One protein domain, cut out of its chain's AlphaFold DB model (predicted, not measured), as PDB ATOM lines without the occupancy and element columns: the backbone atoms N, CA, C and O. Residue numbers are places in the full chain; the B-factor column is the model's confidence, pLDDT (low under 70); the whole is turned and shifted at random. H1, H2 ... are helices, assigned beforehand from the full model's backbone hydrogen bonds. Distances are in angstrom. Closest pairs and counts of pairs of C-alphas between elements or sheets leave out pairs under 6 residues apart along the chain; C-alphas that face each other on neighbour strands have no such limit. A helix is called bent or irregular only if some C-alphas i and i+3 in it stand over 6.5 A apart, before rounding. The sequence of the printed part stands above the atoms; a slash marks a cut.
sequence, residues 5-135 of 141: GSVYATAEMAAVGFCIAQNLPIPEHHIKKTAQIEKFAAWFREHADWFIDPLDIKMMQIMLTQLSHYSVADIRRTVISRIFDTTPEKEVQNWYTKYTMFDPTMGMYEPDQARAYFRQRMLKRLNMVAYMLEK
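Overview. This is residues 5 to 135 of the 141 residues of an uncharacterized protein of Oxalobacteraceae bacterium (UniProt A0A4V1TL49). A long helix, H6, runs along the longest axis of an elongated, mostly crossed packing of helices; H3 lies in the middle and crosses it, with H1 and H2 at one end of the domain and H5 at the other, about perpendicular to H6. H4 folds back from H3 and packs on both H3 and H6, while the long loop of residues 22 to 34 joins H1 to H2. The printed part has 131 residues with six named helices, H1 to H6 in order along the chain, and no named strand; the class is all helix. It is compact, with a radius of gyration of the C-alphas of 15.1 A, and spans 46 by 28 by 26 A.

Along the chain. H1, residues 5 to 21, begins at C-alpha 5 (36.324, 48.087, 60.966) and is 24.5 A long from first to last C-alpha. H2 is residues 35 to 46, H3 residues 54 to 67, 19.9 A long, and H4 residues 72 to 85. H4 is neither bent nor irregular, but only just: C-alphas 76 and 79 are 6.2 A apart. H5, residues 89 to 102, is 20.4 A long. H6, residues 111 to 134, is 34.5 A long, from C-alpha 111 (58.594, 42.161, 29.314) to C-alpha 134 (31.153, 44.165, 50.085).

Arrangement. H1 and H2 touch at a steep tilt of 49 degrees; their closest C-alphas, of Gly 17 and Ala 41, are 4.1 A apart. H1 touches residues 61 to 67 of H3, closest at Ala 15 and Leu 64 with C-alphas 5.2 A apart, at a shallow tilt of 19 degrees, opposite ways. H3 and H6 are the hubs, touching four helices each. They touch each other at a steep tilt of 49 degrees, the same way, with the closest C-alphas, of Met 60 and Met 122, 7.2 A apart. H3 and H4 form a helical hairpin, at a steep tilt of 40 degrees; their closest C-alphas, of Leu 67 and Ile 75, are 6.9 A apart. H4 touches H6 at a shallow tilt of 29 degrees, opposite ways, closest at the C-alphas of Phe 84 and Arg 119, 6.7 A. H5 only just touches H3, with 3 pairs of C-alphas within 8 A, the closest those of Leu 55 and Trp 95 at 7.1 A. H5 touches residues 111 to 118 of H6, about perpendicular at 82 degrees; the closest C-alphas, of Tyr 96 and Ala 114, are 6.0 A apart. Residues 130 to 134 of H6 touch residues 7 to 14 of H1, closest at the C-alphas of Thr 10 and Leu 133, 6.2 A. H2 and H6 are near each other, and H2 is apart from H3, H4 and H5. Each O i to N i+4 pair is within hydrogen-bond range in H1, H2, H3 and H6; in H4 it is 8 of 10 and in H5 9 of 10.

Size, cuts and confidence. The two C-alphas farthest apart, of Lys 32 and Gly 107, are 46.6 A apart. The printed part has no cut. The link from H1 to H2 is long; those from H3 to H4 and from H4 to H5 are tight. The mean pLDDT of the printed part is 76.4, with 43 residues under 70, among them residues 27 to 33, 70 to 85 and 100 to 110.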
ATOM      1  N   GLY A   5      35.888  49.219  60.132       49.97
ATOM      2  CA  GLY A   5      36.324  48.087  60.966       49.97
ATOM      3  C   GLY A   5      35.750  46.721  60.558       49.97
ATOM      4  O   GLY A   5      36.394  45.697  60.757       49.97
ATOM      5  N   SER A   6      34.571  46.689  59.930       55.91
ATOM      6  CA  SER A   6      33.967  45.461  59.400       55.91
ATOM      7  C   SER A   6      34.602  45.027  58.076       55.91
ATOM      8  O   SER A   6      34.673  43.827  57.817       55.91
ATOM      9  N   VAL A   7      35.084  45.960  57.251       58.97
ATOM     10  CA  VAL A   7      35.737  45.643  55.970       58.97
ATOM     11  C   VAL A   7      37.105  45.006  56.211       58.97
ATOM     12  O   VAL A   7      37.404  43.984  55.597       58.97
ATOM     13  N   TYR A   8      37.878  45.527  57.169       63.91
ATOM     14  CA  TYR A   8      39.177  44.960  57.544       63.91
ATOM     15  C   TYR A   8      39.053  43.526  58.063       63.91
ATOM     16  O   TYR A   8      39.672  42.623  57.506       63.91
ATOM     17  N   ALA A   9      38.152  43.283  59.020       64.62
ATOM     18  CA  ALA A   9      37.897  41.933  59.527       64.62
ATOM     19  C   ALA A   9      37.425  40.966  58.419       64.62
ATOM     20  O   ALA A   9      37.766  39.786  58.426       64.62
ATOM     21  N   THR A  10      36.665  41.456  57.434       74.31
ATOM     22  CA  THR A  10      36.192  40.633  56.308       74.31
ATOM     23  C   THR A  10      37.326  40.303  55.331       74.31
ATOM     24  O   THR A  10      37.399  39.177  54.842       74.31
ATOM     25  N   ALA A  11      38.235  41.249  55.079       75.62
ATOM     26  CA  ALA A  11      39.425  41.034  54.261       75.62
ATOM     27  C   ALA A  11      40.399  40.041  54.907       75.62
ATOM     28  O   ALA A  11      40.891  39.143  54.223       75.62
ATOM     29  N   GLU A  12      40.613  40.127  56.221       78.75
ATOM     30  CA  GLU A  12      41.425  39.145  56.942       78.75
ATOM     31  C   GLU A  12      40.802  37.741  56.884       78.75
ATOM     32  O   GLU A  12      41.490  36.759  56.605       78.75
ATOM     33  N   MET A  13      39.479  37.630  57.059       82.50
ATOM     34  CA  MET A  13      38.769  36.355  56.897       82.50
ATOM     35  C   MET A  13      38.886  35.796  55.473       82.50
ATOM     36  O   MET A  13      38.979  34.580  55.303       82.50
ATOM     37  N   ALA A  14      38.903  36.656  54.452       84.56
ATOM     38  CA  ALA A  14      39.124  36.240  53.072       84.56
ATOM     39  C   ALA A  14      40.572  35.798  52.822       84.56
ATOM     40  O   ALA A  14      40.777  34.798  52.137       84.56
ATOM     41  N   ALA A  15      41.565  36.463  53.419       85.12
ATOM     42  CA  ALA A  15      42.963  36.035  53.370       85.12
ATOM     43  C   ALA A  15      43.149  34.643  54.000       85.12
ATOM     44  O   ALA A  15      43.777  33.765  53.405       85.12
ATOM     45  N   VAL A  16      42.530  34.398  55.160       86.00
ATOM     46  CA  VAL A  16      42.525  33.074  55.807       86.00
ATOM     47  C   VAL A  16      41.778  32.044  54.954       86.00
ATOM     48  O   VAL A  16      42.276  30.937  54.750       86.00
ATOM     49  N   GLY A  17      40.610  32.402  54.410       87.94
ATOM     50  CA  GLY A  17      39.835  31.537  53.517       87.94
ATOM     51  C   GLY A  17      40.615  31.136  52.262       87.94
ATOM     52  O   GLY A  17      40.580  29.973  51.864       87.94
ATOM     53  N   PHE A  18      41.379  32.065  51.684       90.88
ATOM     54  CA  PHE A  18      42.276  31.799  50.563       90.88
ATOM     55  C   PHE A  18      43.377  30.803  50.939       90.88
ATOM     56  O   PHE A  18      43.580  29.823  50.226       90.88
ATOM     57  N   CYS A  19      44.034  30.993  52.091       88.56
ATOM     58  CA  CYS A  19      45.062  30.062  52.567       88.56
ATOM     59  C   CYS A  19      44.496  28.645  52.750       88.56
ATOM     60  O   CYS A  19      45.113  27.677  52.318       88.56
ATOM     61  N   ILE A  20      43.285  28.520  53.302       89.25
ATOM     62  CA  ILE A  20      42.591  27.230  53.443       89.25
ATOM     63  C   ILE A  20      42.263  26.607  52.079       89.25
ATOM     64  O   ILE A  20      42.374  25.394  51.919       89.25
ATOM     65  N   ALA A  21      41.825  27.400  51.098       89.88
ATOM     66  CA  ALA A  21      41.508  26.899  49.761       89.88
ATOM     67  C   ALA A  21      42.749  26.383  49.017       89.88
ATOM     68  O   ALA A  21      42.646  25.412  48.274       89.88
ATOM     69  N   GLN A  22      43.899  27.014  49.251       90.44
ATOM     70  CA  GLN A  22      45.174  26.712  48.596       90.44
ATOM     71  C   GLN A  22      46.088  25.782  49.417       90.44
ATOM     72  O   GLN A  22      47.223  25.543  49.020       90.44
ATOM     73  N   ASN A  23      45.620  25.258  50.561       88.94
ATOM     74  CA  ASN A  23      46.413  24.451  51.503       88.94
ATOM     75  C   ASN A  23      47.731  25.126  51.947       88.94
ATOM     76  O   ASN A  23      48.772  24.479  52.062       88.94
ATOM     77  N   LEU A  24      47.686  26.433  52.207       87.25
ATOM     78  CA  LEU A  24      48.827  27.233  52.651       87.25
ATOM     79  C   LEU A  24      48.840  27.412  54.178       87.25
ATOM     80  O   LEU A  24      47.780  27.351  54.813       87.25
ATOM     81  N   PRO A  25      50.008  27.718  54.774       84.31
ATOM     82  CA  PRO A  25      50.087  28.162  56.160       84.31
ATOM     83  C   PRO A  25      49.182  29.374  56.404       84.31
ATOM     84  O   PRO A  25      49.217  30.355  55.658       84.31
ATOM     85  N   ILE A  26      48.365  29.300  57.453       78.44
ATOM     86  CA  ILE A  26      47.492  30.399  57.865       78.44
ATOM     87  C   ILE A  26      48.324  31.351  58.737       78.44
ATOM     88  O   ILE A  26      48.975  30.874  59.667       78.44
ATOM     89  N   PRO A  27      48.322  32.671  58.475       67.31
ATOM     90  CA  PRO A  27      49.010  33.625  59.338       67.31
ATOM     91  C   PRO A  27      48.450  33.563  60.767       67.31
ATOM     92  O   PRO A  27      47.239  33.478  60.947       67.31
ATOM     93  N   GLU A  28      49.319  33.623  61.780       60.28
ATOM     94  CA  GLU A  28      49.010  33.388  63.210       60.28
ATOM     95  C   GLU A  28      48.032  34.395  63.854       60.28
ATOM     96  O   GLU A  28      47.778  34.356  65.058       60.28
ATOM     97  N   HIS A  29      47.450  35.306  63.077       57.06
ATOM     98  CA  HIS A  29      46.497  36.280  63.583       57.06
ATOM     99  C   HIS A  29      45.237  35.593  64.132       57.06
ATOM    100  O   HIS A  29      44.682  34.678  63.523       57.06
ATOM    101  N   HIS A  30      44.797  36.050  65.309       50.81
ATOM    102  CA  HIS A  30      43.723  35.500  66.143       50.81
ATOM    103  C   HIS A  30      42.319  35.570  65.515       50.81
ATOM    104  O   HIS A  30      41.392  36.147  66.085       50.81
ATOM    105  N   ILE A  31      42.113  34.948  64.360       63.69
ATOM    106  CA  ILE A  31      40.794  34.861  63.747       63.69
ATOM    107  C   ILE A  31      40.230  33.489  64.074       63.69
ATOM    108  O   ILE A  31      40.661  32.461  63.553       63.69
ATOM    109  N   LYS A  32      39.250  33.468  64.982       66.88
ATOM    110  CA  LYS A  32      38.470  32.257  65.246       66.88
ATOM    111  C   LYS A  32      37.868  31.785  63.922       66.88
ATOM    112  O   LYS A  32      37.341  32.606  63.174       66.88
ATOM    113  N   LYS A  33      37.919  30.481  63.635       62.91
ATOM    114  CA  LYS A  33      37.228  29.908  62.469       62.91
ATOM    115  C   LYS A  33      35.751  30.312  62.526       62.91
ATOM    116  O   LYS A  33      35.037  29.914  63.441       62.91
ATOM    117  N   THR A  34      35.313  31.141  61.582       78.31
ATOM    118  CA  THR A  34      33.919  31.573  61.443       78.31
ATOM    119  C   THR A  34      33.310  30.949  60.192       78.31
ATOM    120  O   THR A  34      34.014  30.667  59.222       78.31
ATOM    121  N   ALA A  35      31.980  30.826  60.158       80.31
ATOM    122  CA  ALA A  35      31.250  30.423  58.950       80.31
ATOM    123  C   ALA A  35      31.552  31.331  57.736       80.31
ATOM    124  O   ALA A  35      31.337  30.943  56.590       80.31
ATOM    125  N   GLN A  36      32.044  32.550  57.969       79.50
ATOM    126  CA  GLN A  36      32.439  33.478  56.916       79.50
ATOM    127  C   GLN A  36      33.767  33.069  56.252       79.50
ATOM    128  O   GLN A  36      33.870  33.129  55.030       79.50
ATOM    129  N   ILE A  37      34.746  32.584  57.024       84.81
ATOM    130  CA  ILE A  37      36.011  32.044  56.491       84.81
ATOM    131  C   ILE A  37      35.740  30.832  55.600       84.81
ATOM    132  O   ILE A  37      36.289  30.731  54.507       84.81
ATOM    133  N   GLU A  38      34.865  29.929  56.043       86.62
ATOM    134  CA  GLU A  38      34.507  28.732  55.276       86.62
ATOM    135  C   GLU A  38      33.809  29.081  53.959       86.62
ATOM    136  O   GLU A  38      34.107  28.476  52.931       86.62
ATOM    137  N   LYS A  39      32.943  30.106  53.956       85.69
ATOM    138  CA  LYS A  39      32.340  30.636  52.723       85.69
ATOM    139  C   LYS A  39      33.388  31.177  51.757       85.69
ATOM    140  O   LYS A  39      33.305  30.889  50.567       85.69
ATOM    141  N   PHE A  40      34.371  31.936  52.246       86.75
ATOM    142  CA  PHE A  40      35.456  32.416  51.391       86.75
ATOM    143  C   PHE A  40      36.307  31.265  50.863       86.75
ATOM    144  O   PHE A  40      36.581  31.225  49.669       86.75
ATOM    145  N   ALA A  41      36.661  30.296  51.708       89.19
ATOM    146  CA  ALA A  41      37.404  29.115  51.280       89.19
ATOM    147  C   ALA A  41      36.655  28.327  50.192       89.19
ATOM    148  O   ALA A  41      37.259  27.942  49.196       89.19
ATOM    149  N   ALA A  42      35.342  28.121  50.345       89.56
ATOM    150  CA  ALA A  42      34.515  27.480  49.324       89.56
ATOM    151  C   ALA A  42      34.519  28.272  48.009       89.56
ATOM    152  O   ALA A  42      34.806  27.705  46.959       89.56
ATOM    153  N   TRP A  43      34.310  29.590  48.074       89.81
ATOM    154  CA  TRP A  43      34.340  30.455  46.893       89.81
ATOM    155  C   TRP A  43      35.696  30.420  46.173       89.81
ATOM    156  O   TRP A  43      35.744  30.324  44.951       89.81
ATOM    157  N   PHE A  44      36.813  30.444  46.906       91.06
ATOM    158  CA  PHE A  44      38.144  30.347  46.300       91.06
ATOM    159  C   PHE A  44      38.414  28.980  45.663       91.06
ATOM    160  O   PHE A  44      39.119  28.925  44.660       91.06
ATOM    161  N   ARG A  45      37.844  27.890  46.195       91.06
ATOM    162  CA  ARG A  45      37.918  26.566  45.552       91.06
ATOM    163  C   ARG A  45      37.118  26.515  44.253       91.06
ATOM    164  O   ARG A  45      37.585  25.917  43.293       91.06
ATOM    165  N   GLU A  46      35.955  27.166  44.204       90.69
ATOM    166  CA  GLU A  46      35.161  27.295  42.969       90.69
ATOM    167  C   GLU A  46      35.903  28.074  41.870       90.69
ATOM    168  O   GLU A  46      35.626  27.868  40.694       90.69
ATOM    169  N   HIS A  47      36.858  28.930  42.248       89.06
ATOM    170  CA  HIS A  47      37.684  29.734  41.340       89.06
ATOM    171  C   HIS A  47      39.156  29.281  41.344       89.06
ATOM    172  O   HIS A  47      40.067  30.090  41.148       89.06
ATOM    173  N   ALA A  48      39.422  28.002  41.631       85.81
ATOM    174  CA  ALA A  48      40.785  27.472  41.705       85.81
ATOM    175  C   ALA A  48      41.535  27.569  40.363       85.81
ATOM    176  O   ALA A  48      42.754  27.728  40.349       85.81
ATOM    177  N   ASP A  49      40.810  27.569  39.243       84.94
ATOM    178  CA  ASP A  49      41.326  27.805  37.889       84.94
ATOM    179  C   ASP A  49      41.990  29.185  37.728       84.94
ATOM    180  O   ASP A  49      42.774  29.420  36.807       84.94
ATOM    181  N   TRP A  50      41.728  30.119  38.643       85.06
ATOM    182  CA  TRP A  50      42.399  31.413  38.653       85.06
ATOM    183  C   TRP A  50      43.753  31.371  39.358       85.06
ATOM    184  O   TRP A  50      44.556  32.279  39.170       85.06
ATOM    185  N   PHE A  51      44.046  30.356  40.157       87.31
ATOM    186  CA  PHE A  51      45.229  30.327  41.017       87.31
ATOM    187  C   PHE A  51      46.089  29.101  40.717       87.31
ATOM    188  O   PHE A  51      46.431  28.337  41.609       87.31
ATOM    189  N   ILE A  52      46.411  28.909  39.437       82.44
ATOM    190  CA  ILE A  52      47.156  27.737  38.959       82.44
ATOM    191  C   ILE A  52      48.665  27.930  39.148       82.44
ATOM    192  O   ILE A  52      49.362  27.003  39.555       82.44
ATOM    193  N   ASP A  53      49.187  29.124  38.846       87.50
ATOM    194  CA  ASP A  53      50.622  29.378  38.957       87.50
ATOM    195  C   ASP A  53      50.994  29.856  40.377       87.50
ATOM    196  O   ASP A  53      50.277  30.674  40.963       87.50
ATOM    197  N   PRO A  54      52.135  29.411  40.938       87.62
ATOM    198  CA  PRO A  54      52.610  29.874  42.241       87.62
ATOM    199  C   PRO A  54      52.703  31.400  42.371       87.62
ATOM    200  O   PRO A  54      52.491  31.935  43.462       87.62
ATOM    201  N   LEU A  55      52.980  32.116  41.275       87.00
ATOM    202  CA  LEU A  55      53.003  33.574  41.270       87.00
ATOM    203  C   LEU A  55      51.597  34.167  41.449       87.00
ATOM    204  O   LEU A  55      51.444  35.133  42.195       87.00
ATOM    205  N   ASP A  56      50.562  33.571  40.844       86.38
ATOM    206  CA  ASP A  56      49.164  33.982  41.048       86.38
ATOM    207  C   ASP A  56      48.777  33.856  42.532       86.38
ATOM    208  O   ASP A  56      48.172  34.768  43.107       86.38
ATOM    209  N   ILE A  57      49.167  32.743  43.163       89.19
ATOM    210  CA  ILE A  57      48.885  32.447  44.573       89.19
ATOM    211  C   ILE A  57      49.595  33.445  45.495       89.19
ATOM    212  O   ILE A  57      48.946  34.104  46.312       89.19
ATOM    213  N   LYS A  58      50.914  33.597  45.329       86.94
ATOM    214  CA  LYS A  58      51.755  34.523  46.106       86.94
ATOM    215  C   LYS A  58      51.212  35.948  46.033       86.94
ATOM    216  O   LYS A  58      51.034  36.608  47.055       86.94
ATOM    217  N   MET A  59      50.901  36.416  44.828       85.56
ATOM    218  CA  MET A  59      50.452  37.789  44.617       85.56
ATOM    219  C   MET A  59      49.047  38.027  45.163       85.56
ATOM    220  O   MET A  59      48.797  39.077  45.754       85.56
ATOM    221  N   MET A  60      48.137  37.057  45.042       86.31
ATOM    222  CA  MET A  60      46.819  37.160  45.670       86.31
ATOM    223  C   MET A  60      46.924  37.196  47.197       86.31
ATOM    224  O   MET A  60      46.287  38.042  47.822       86.31
ATOM    225  N   GLN A  61      47.765  36.350  47.796       83.94
ATOM    226  CA  GLN A  61      47.983  36.346  49.242       83.94
ATOM    227  C   GLN A  61      48.487  37.708  49.733       83.94
ATOM    228  O   GLN A  61      47.918  38.272  50.665       83.94
ATOM    229  N   ILE A  62      49.494  38.278  49.061       81.75
ATOM    230  CA  ILE A  62      50.014  39.611  49.391       81.75
ATOM    231  C   ILE A  62      48.898  40.661  49.288       81.75
ATOM    232  O   ILE A  62      48.716  41.450  50.213       81.75
ATOM    233  N   MET A  63      48.124  40.676  48.198       81.38
ATOM    234  CA  MET A  63      47.060  41.669  48.013       81.38
ATOM    235  C   MET A  63      45.936  41.551  49.051       81.38
ATOM    236  O   MET A  63      45.437  42.579  49.506       81.38
ATOM    237  N   LEU A  64      45.551  40.336  49.453       80.62
ATOM    238  CA  LEU A  64      44.535  40.118  50.492       80.62
ATOM    239  C   LEU A  64      45.026  40.572  51.870       80.62
ATOM    240  O   LEU A  64      44.270  41.202  52.606       80.62
ATOM    241  N   THR A  65      46.303  40.352  52.184       77.38
ATOM    242  CA  THR A  65      46.925  40.901  53.395       77.38
ATOM    243  C   THR A  65      46.989  42.426  53.356       77.38
ATOM    244  O   THR A  65      46.848  43.076  54.379       77.38
ATOM    245  N   GLN A  66      47.167  43.054  52.194       76.00
ATOM    246  CA  GLN A  66      47.095  44.519  52.124       76.00
ATOM    247  C   GLN A  66      45.650  45.040  52.224       76.00
ATOM    248  O   GLN A  66      45.430  46.113  52.786       76.00
ATOM    249  N   LEU A  67      44.658  44.274  51.751       72.56
ATOM    250  CA  LEU A  67      43.226  44.562  51.938       72.56
ATOM    251  C   LEU A  67      42.787  44.639  53.396       72.56
ATOM    252  O   LEU A  67      41.841  45.366  53.689       72.56
ATOM    253  N   SER A  68      43.480  43.971  54.317       68.88
ATOM    254  CA  SER A  68      43.184  44.120  55.742       68.88
ATOM    255  C   SER A  68      43.708  45.418  56.361       68.88
ATOM    256  O   SER A  68      43.315  45.742  57.476       68.88
ATOM    257  N   HIS A  69      44.545  46.183  55.654       70.19
ATOM    258  CA  HIS A  69      45.183  47.393  56.186       70.19
ATOM    259  C   HIS A  69      44.748  48.685  55.480       70.19
ATOM    260  O   HIS A  69      44.950  49.775  56.013       70.19
ATOM    261  N   TYR A  70      44.151  48.586  54.291       67.12
ATOM    262  CA  TYR A  70      43.813  49.736  53.450       67.12
ATOM    263  C   TYR A  70      42.421  49.598  52.818       67.12
ATOM    264  O   TYR A  70      41.898  48.496  52.655       67.12
ATOM    265  N   SER A  71      41.816  50.717  52.406       65.25
ATOM    266  CA  SER A  71      40.570  50.681  51.632       65.25
ATOM    267  C   SER A  71      40.807  50.122  50.218       65.25
ATOM    268  O   SER A  71      41.891  50.258  49.648       65.25
ATOM    269  N   VAL A  72      39.774  49.548  49.587       63.47
ATOM    270  CA  VAL A  72      39.853  49.011  48.210       63.47
ATOM    271  C   VAL A  72      40.291  50.086  47.196       63.47
ATOM    272  O   VAL A  72      40.951  49.784  46.197       63.47
ATOM    273  N   ALA A  73      39.929  51.351  47.423       66.00
ATOM    274  CA  ALA A  73      40.346  52.470  46.578       66.00
ATOM    275  C   ALA A  73      41.841  52.796  46.752       66.00
ATOM    276  O   ALA A  73      42.549  52.981  45.760       66.00
ATOM    277  N   ASP A  74      42.333  52.787  47.992       66.81
ATOM    278  CA  ASP A  74      43.733  53.087  48.310       66.81
ATOM    279  C   ASP A  74      44.672  51.968  47.871       66.81
ATOM    280  O   ASP A  74      45.782  52.225  47.412       66.81
ATOM    281  N   ILE A  75      44.207  50.723  47.910       63.97
ATOM    282  CA  ILE A  75      44.945  49.546  47.435       63.97
ATOM    283  C   ILE A  75      45.112  49.591  45.932       63.97
ATOM    284  O   ILE A  75      46.215  49.384  45.428       63.97
ATOM    285  N   ARG A  76      44.054  49.964  45.203       66.00
ATOM    286  CA  ARG A  76      44.146  50.140  43.753       66.00
ATOM    287  C   ARG A  76      45.217  51.158  43.349       66.00
ATOM    288  O   ARG A  76      45.844  50.995  42.309       66.00
ATOM    289  N   ARG A  77      45.473  52.172  44.176       65.62
ATOM    290  CA  ARG A  77      46.538  53.155  43.929       65.62
ATOM    291  C   ARG A  77      47.901  52.710  44.464       65.62
ATOM    292  O   ARG A  77      48.901  52.864  43.775       65.62
ATOM    293  N   THR A  78      47.946  52.137  45.663       63.38
ATOM    294  CA  THR A  78      49.185  51.973  46.446       63.38
ATOM    295  C   THR A  78      49.788  50.580  46.316       63.38
ATOM    296  O   THR A  78      50.990  50.435  46.097       63.38
ATOM    297  N   VAL A  79      48.953  49.545  46.420       60.94
ATOM    298  CA  VAL A  79      49.380  48.139  46.384       60.94
ATOM    299  C   VAL A  79      49.795  47.768  44.976       60.94
ATOM    300  O   VAL A  79      50.811  47.118  44.794       60.94
ATOM    301  N   ILE A  80      49.074  48.235  43.963       63.91
ATOM    302  CA  ILE A  80      49.356  47.817  42.592       63.91
ATOM    303  C   ILE A  80      50.683  48.370  42.083       63.91
ATOM    304  O   ILE A  80      51.415  47.634  41.440       63.91
ATOM    305  N   SER A  81      51.024  49.624  42.377       65.25
ATOM    306  CA  SER A  81      52.369  50.103  42.046       65.25
ATOM    307  C   SER A  81      53.410  49.364  42.889       65.25
ATOM    308  O   SER A  81      54.246  48.662  42.345       65.25
ATOM    309  N   ARG A  82      53.301  49.355  44.223       66.69
ATOM    310  CA  ARG A  82      54.372  48.787  45.062       66.69
ATOM    311  C   ARG A  82      54.592  47.279  44.904       66.69
ATOM    312  O   ARG A  82      55.730  46.834  44.969       66.69
ATOM    313  N   ILE A  83      53.542  46.481  44.725       65.94
ATOM    314  CA  ILE A  83      53.640  45.011  44.731       65.94
ATOM    315  C   ILE A  83      53.987  44.462  43.343       65.94
ATOM    316  O   ILE A  83      54.748  43.504  43.242       65.94
ATOM    317  N   PHE A  84      53.527  45.103  42.265       68.50
ATOM    318  CA  PHE A  84      53.957  44.714  40.917       68.50
ATOM    319  C   PHE A  84      55.365  45.210  40.603       68.50
ATOM    320  O   PHE A  84      56.137  44.450  40.024       68.50
ATOM    321  N   ASP A  85      55.739  46.406  41.065       67.38
ATOM    322  CA  ASP A  85      57.089  46.942  40.848       67.38
ATOM    323  C   ASP A  85      58.157  46.141  41.621       67.38
ATOM    324  O   ASP A  85      59.312  46.074  41.204       67.38
ATOM    325  N   THR A  86      57.771  45.475  42.716       71.56
ATOM    326  CA  THR A  86      58.657  44.594  43.504       71.56
ATOM    327  C   THR A  86      58.646  43.137  43.043       71.56
ATOM    328  O   THR A  86      59.474  42.350  43.503       71.56
ATOM    329  N   THR A  87      57.756  42.755  42.118       79.75
ATOM    330  CA  THR A  87      57.777  41.409  41.535       79.75
ATOM    331  C   THR A  87      58.913  41.319  40.510       79.75
ATOM    332  O   THR A  87      58.924  42.097  39.544       79.75
ATOM    333  N   PRO A  88      59.865  40.379  40.665       84.00
ATOM    334  CA  PRO A  88      60.973  40.246  39.731       84.00
ATOM    335  C   PRO A  88      60.464  40.047  38.303       84.00
ATOM    336  O   PRO A  88      59.611  39.200  38.048       84.00
ATOM    337  N   GLU A  89      61.011  40.808  37.359       82.12
ATOM    338  CA  GLU A  89      60.613  40.762  35.946       82.12
ATOM    339  C   GLU A  89      60.666  39.341  35.377       82.12
ATOM    340  O   GLU A  89      59.726  38.885  34.733       82.12
ATOM    341  N   LYS A  90      61.712  38.592  35.739       84.12
ATOM    342  CA  LYS A  90      61.891  37.189  35.361       84.12
ATOM    343  C   LYS A  90      60.768  36.273  35.866       84.12
ATOM    344  O   LYS A  90      60.398  35.340  35.159       84.12
ATOM    345  N   GLU A  91      60.217  36.511  37.061       86.06
ATOM    346  CA  GLU A  91      59.076  35.728  37.573       86.06
ATOM    347  C   GLU A  91      57.835  35.969  36.706       86.06
ATOM    348  O   GLU A  91      57.176  35.013  36.301       86.06
ATOM    349  N   VAL A  92      57.568  37.231  36.354       84.19
ATOM    350  CA  VAL A  92      56.432  37.605  35.502       84.19
ATOM    351  C   VAL A  92      56.605  37.080  34.077       84.19
ATOM    352  O   VAL A  92      55.647  36.572  33.499       84.19
ATOM    353  N   GLN A  93      57.819  37.130  33.528       80.94
ATOM    354  CA  GLN A  93      58.100  36.608  32.192       80.94
ATOM    355  C   GLN A  93      57.927  35.087  32.127       80.94
ATOM    356  O   GLN A  93      57.335  34.569  31.178       80.94
ATOM    357  N   ASN A  94      58.383  34.362  33.153       83.69
ATOM    358  CA  ASN A  94      58.177  32.918  33.259       83.69
ATOM    359  C   ASN A  94      56.690  32.574  33.395       83.69
ATOM    360  O   ASN A  94      56.213  31.650  32.740       83.69
ATOM    361  N   TRP A  95      55.961  33.319  34.229       86.94
ATOM    362  CA  TRP A  95      54.513  33.185  34.372       86.94
ATOM    363  C   TRP A  95      53.806  33.406  33.027       86.94
ATOM    364  O   TRP A  95      53.035  32.554  32.592       86.94
ATOM    365  N   TYR A  96      54.134  34.490  32.321       82.06
ATOM    366  CA  TYR A  96      53.537  34.823  31.030       82.06
ATOM    367  C   TYR A  96      53.825  33.749  29.977       82.06
ATOM    368  O   TYR A  96      52.905  33.276  29.318       82.06
ATOM    369  N   THR A  97      55.076  33.290  29.894       77.19
ATOM    370  CA  THR A  97      55.504  32.231  28.966       77.19
ATOM    371  C   THR A  97      54.732  30.929  29.183       77.19
ATOM    372  O   THR A  97      54.328  30.284  28.221       77.19
ATOM    373  N   LYS A  98      54.471  30.537  30.438       77.12
ATOM    374  CA  LYS A  98      53.623  29.369  30.713       77.12
ATOM    375  C   LYS A  98      52.197  29.589  30.211       77.12
ATOM    376  O   LYS A  98      51.616  28.674  29.649       77.12
ATOM    377  N   TYR A  99      51.636  30.783  30.397       71.31
ATOM    378  CA  TYR A  99      50.269  31.093  29.973       71.31
ATOM    379  C   TYR A  99      50.102  31.180  28.449       71.31
ATOM    380  O   TYR A  99      49.094  30.699  27.939       71.31
ATOM    381  N   THR A 100      51.082  31.703  27.709       68.00
ATOM    382  CA  THR A 100      51.051  31.708  26.234       68.00
ATOM    383  C   THR A 100      51.243  30.323  25.622       68.00
ATOM    384  O   THR A 100      50.751  30.067  24.529       68.00
ATOM    385  N   MET A 101      51.877  29.384  26.335       62.19
ATOM    386  CA  MET A 101      51.879  27.972  25.925       62.19
ATOM    387  C   MET A 101      50.474  27.348  25.967       62.19
ATOM    388  O   MET A 101      50.213  26.408  25.221       62.19
ATOM    389  N   PHE A 102      49.568  27.862  26.810       61.12
ATOM    390  CA  PHE A 102      48.169  27.415  26.869       61.12
ATOM    391  C   PHE A 102      47.247  28.171  25.899       61.12
ATOM    392  O   PHE A 102      46.192  27.646  25.548       61.12
ATOM    393  N   ASP A 103      47.637  29.367  25.452       59.34
ATOM    394  CA  ASP A 103      46.913  30.169  24.462       59.34
ATOM    395  C   ASP A 103      47.877  30.696  23.378       59.34
ATOM    396  O   ASP A 103      48.426  31.794  23.511       59.34
ATOM    397  N   PRO A 104      48.079  29.940  22.283       58.53
ATOM    398  CA  PRO A 104      49.009  30.303  21.212       58.53
ATOM    399  C   PRO A 104      48.572  31.536  20.403       58.53
ATOM    400  O   PRO A 104      49.315  31.977  19.526       58.53
ATOM    401  N   THR A 105      47.387  32.105  20.668       61.91
ATOM    402  CA  THR A 105      46.965  33.388  20.080       61.91
ATOM    403  C   THR A 105      47.547  34.593  20.820       61.91
ATOM    404  O   THR A 105      47.573  35.702  20.279       61.91
ATOM    405  N   MET A 106      48.071  34.386  22.033       60.44
ATOM    406  CA  MET A 106      48.853  35.388  22.744       60.44
ATOM    407  C   MET A 106      50.256  35.470  22.140       60.44
ATOM    408  O   MET A 106      51.081  34.575  22.311       60.44
ATOM    409  N   GLY A 107      50.531  36.560  21.422       60.31
ATOM    410  CA  GLY A 107      51.857  36.834  20.870       60.31
ATOM    411  C   GLY A 107      52.953  36.877  21.944       60.31
ATOM    412  O   GLY A 107      52.688  36.990  23.146       60.31
ATOM    413  N   MET A 108      54.215  36.809  21.509       61.75
ATOM    414  CA  MET A 108      55.354  37.050  22.397       61.75
ATOM    415  C   MET A 108      55.328  38.518  22.832       61.75
ATOM    416  O   MET A 108      55.718  39.397  22.072       61.75
ATOM    417  N   TYR A 109      54.800  38.788  24.025       64.25
ATOM    418  CA  TYR A 109      54.834  40.121  24.609       64.25
ATOM    419  C   TYR A 109      56.244  40.446  25.102       64.25
ATOM    420  O   TYR A 109      56.910  39.614  25.727       64.25
ATOM    421  N   GLU A 110      56.650  41.692  24.861       68.56
ATOM    422  CA  GLU A 110      57.804  42.306  25.515       68.56
ATOM    423  C   GLU A 110      57.614  42.281  27.048       68.56
ATOM    424  O   GLU A 110      56.468  42.306  27.524       68.56
ATOM    425  N   PRO A 111      58.691  42.268  27.853       70.75
ATOM    426  CA  PRO A 111      58.594  42.161  29.314       70.75
ATOM    427  C   PRO A 111      57.644  43.175  29.975       70.75
ATOM    428  O   PRO A 111      56.893  42.837  30.898       70.75
ATOM    429  N   ASP A 112      57.590  44.404  29.456       75.75
ATOM    430  CA  ASP A 112      56.684  45.451  29.942       75.75
ATOM    431  C   ASP A 112      55.204  45.135  29.679       75.75
ATOM    432  O   ASP A 112      54.332  45.414  30.509       75.75
ATOM    433  N   GLN A 113      54.904  44.502  28.546       78.25
ATOM    434  CA  GLN A 113      53.551  44.087  28.182       78.25
ATOM    435  C   GLN A 113      53.102  42.879  29.018       78.25
ATOM    436  O   GLN A 113      51.968  42.863  29.506       78.25
ATOM    437  N   ALA A 114      53.999  41.923  29.283       79.00
ATOM    438  CA  ALA A 114      53.745  40.812  30.204       79.00
ATOM    439  C   ALA A 114      53.438  41.316  31.627       79.00
ATOM    440  O   ALA A 114      52.475  40.869  32.260       79.00
ATOM    441  N   ARG A 115      54.189  42.318  32.105       80.31
ATOM    442  CA  ARG A 115      53.937  42.999  33.386       80.31
ATOM    443  C   ARG A 115      52.604  43.730  33.425       80.31
ATOM    444  O   ARG A 115      51.849  43.563  34.386       80.31
ATOM    445  N   ALA A 116      52.280  44.503  32.392       80.62
ATOM    446  CA  ALA A 116      50.999  45.195  32.302       80.62
ATOM    447  C   ALA A 116      49.819  44.207  32.299       80.62
ATOM    448  O   ALA A 116      48.833  44.414  33.015       80.62
ATOM    449  N   TYR A 117      49.940  43.104  31.558       81.81
ATOM    450  CA  TYR A 117      48.923  42.059  31.505       81.81
ATOM    451  C   TYR A 117      48.748  41.360  32.860       81.81
ATOM    452  O   TYR A 117      47.626  41.250  33.368       81.81
ATOM    453  N   PHE A 118      49.852  40.960  33.498       84.25
ATOM    454  CA  PHE A 118      49.828  40.355  34.830       84.25
ATOM    455  C   PHE A 118      49.155  41.282  35.854       84.25
ATOM    456  O   PHE A 118      48.245  40.870  36.582       84.25
ATOM    457  N   ARG A 119      49.511  42.574  35.832       82.19
ATOM    458  CA  ARG A 119      48.894  43.622  36.658       82.19
ATOM    459  C   ARG A 119      47.384  43.691  36.468       82.19
ATOM    460  O   ARG A 119      46.646  43.665  37.453       82.19
ATOM    461  N   GLN A 120      46.907  43.764  35.225       82.31
ATOM    462  CA  GLN A 120      45.474  43.834  34.916       82.31
ATOM    463  C   GLN A 120      44.711  42.583  35.368       82.31
ATOM    464  O   GLN A 120      43.601  42.682  35.902       82.31
ATOM    465  N   ARG A 121      45.307  41.402  35.197       84.94
ATOM    466  CA  ARG A 121      44.691  40.127  35.579       84.94
ATOM    467  C   ARG A 121      44.492  40.024  37.088       84.94
ATOM    468  O   ARG A 121      43.391  39.720  37.549       84.94
ATOM    469  N   MET A 122      45.524  40.333  37.863       85.00
ATOM    470  CA  MET A 122      45.445  40.320  39.323       85.00
ATOM    471  C   MET A 122      44.484  41.385  39.856       85.00
ATOM    472  O   MET A 122      43.712  41.114  40.773       85.00
ATOM    473  N   LEU A 123      44.450  42.553  39.212       80.19
ATOM    474  CA  LEU A 123      43.470  43.606  39.468       80.19
ATOM    475  C   LEU A 123      42.029  43.135  39.338       80.19
ATOM    476  O   LEU A 123      41.199  43.389  40.211       80.19
ATOM    477  N   LYS A 124      41.726  42.458  38.230       83.69
ATOM    478  CA  LYS A 124      40.390  41.931  37.964       83.69
ATOM    479  C   LYS A 124      39.962  40.973  39.075       83.69
ATOM    480  O   LYS A 124      38.861  41.110  39.603       83.69
ATOM    481  N   ARG A 125      40.853  40.065  39.479       85.25
ATOM    482  CA  ARG A 125      40.596  39.102  40.560       85.25
ATOM    483  C   ARG A 125      40.392  39.797  41.903       85.25
ATOM    484  O   ARG A 125      39.424  39.503  42.593       85.25
ATOM    485  N   LEU A 126      41.247  40.764  42.237       79.75
ATOM    486  CA  LEU A 126      41.137  41.538  43.472       79.75
ATOM    487  C   LEU A 126      39.806  42.294  43.556       79.75
ATOM    488  O   LEU A 126      39.150  42.261  44.592       79.75
ATOM    489  N   ASN A 127      39.375  42.926  42.460       78.19
ATOM    490  CA  ASN A 127      38.085  43.614  42.396       78.19
ATOM    491  C   ASN A 127      36.911  42.649  42.605       78.19
ATOM    492  O   ASN A 127      35.935  43.008  43.258       78.19
ATOM    493  N   MET A 128      36.998  41.425  42.077       81.62
ATOM    494  CA  MET A 128      35.963  40.411  42.291       81.62
ATOM    495  C   MET A 128      35.923  39.927  43.738       81.62
ATOM    496  O   MET A 128      34.832  39.794  44.291       81.62
ATOM    497  N   VAL A 129      37.084  39.732  44.373       77.81
ATOM    498  CA  VAL A 129      37.140  39.412  45.804       77.81
ATOM    499  C   VAL A 129      36.561  40.561  46.622       77.81
ATOM    500  O   VAL A 129      35.647  40.327  47.401       77.81
ATOM    501  N   ALA A 130      37.006  41.801  46.398       73.88
ATOM    502  CA  ALA A 130      36.496  42.984  47.095       73.88
ATOM    503  C   ALA A 130      34.971  43.125  46.960       73.88
ATOM    504  O   ALA A 130      34.278  43.310  47.956       73.88
ATOM    505  N   TYR A 131      34.429  42.923  45.756       76.44
ATOM    506  CA  TYR A 131      32.984  42.896  45.535       76.44
ATOM    507  C   TYR A 131      32.285  41.801  46.357       76.44
ATOM    508  O   TYR A 131      31.202  42.027  46.889       76.44
ATOM    509  N   MET A 132      32.893  40.619  46.504       74.62
ATOM    510  CA  MET A 132      32.375  39.566  47.384       74.62
ATOM    511  C   MET A 132      32.444  39.938  48.872       74.62
ATOM    512  O   MET A 132      31.540  39.546  49.607       74.62
ATOM    513  N   LEU A 133      33.458  40.695  49.313       68.81
ATOM    514  CA  LEU A 133      33.546  41.211  50.691       68.81
ATOM    515  C   LEU A 133      32.456  42.254  50.974       68.81
ATOM    516  O   LEU A 133      31.917  42.305  52.076       68.81
ATOM    517  N   GLU A 134      32.132  43.079  49.979       68.00
ATOM    518  CA  GLU A 134      31.153  44.165  50.085       68.00
ATOM    519  C   GLU A 134      29.703  43.703  49.876       68.00
ATOM    520  O   GLU A 134      28.769  44.435  50.217       68.00
ATOM    521  N   LYS A 135      29.477  42.496  49.334       61.25
ATOM    522  CA  LYS A 135      28.125  41.947  49.186       61.25
ATOM    523  C   LYS A 135      27.488  41.782  50.569       61.25
ATOM    524  O   LYS A 135      27.985  40.984  51.367       61.25
TER     525      LYS A 135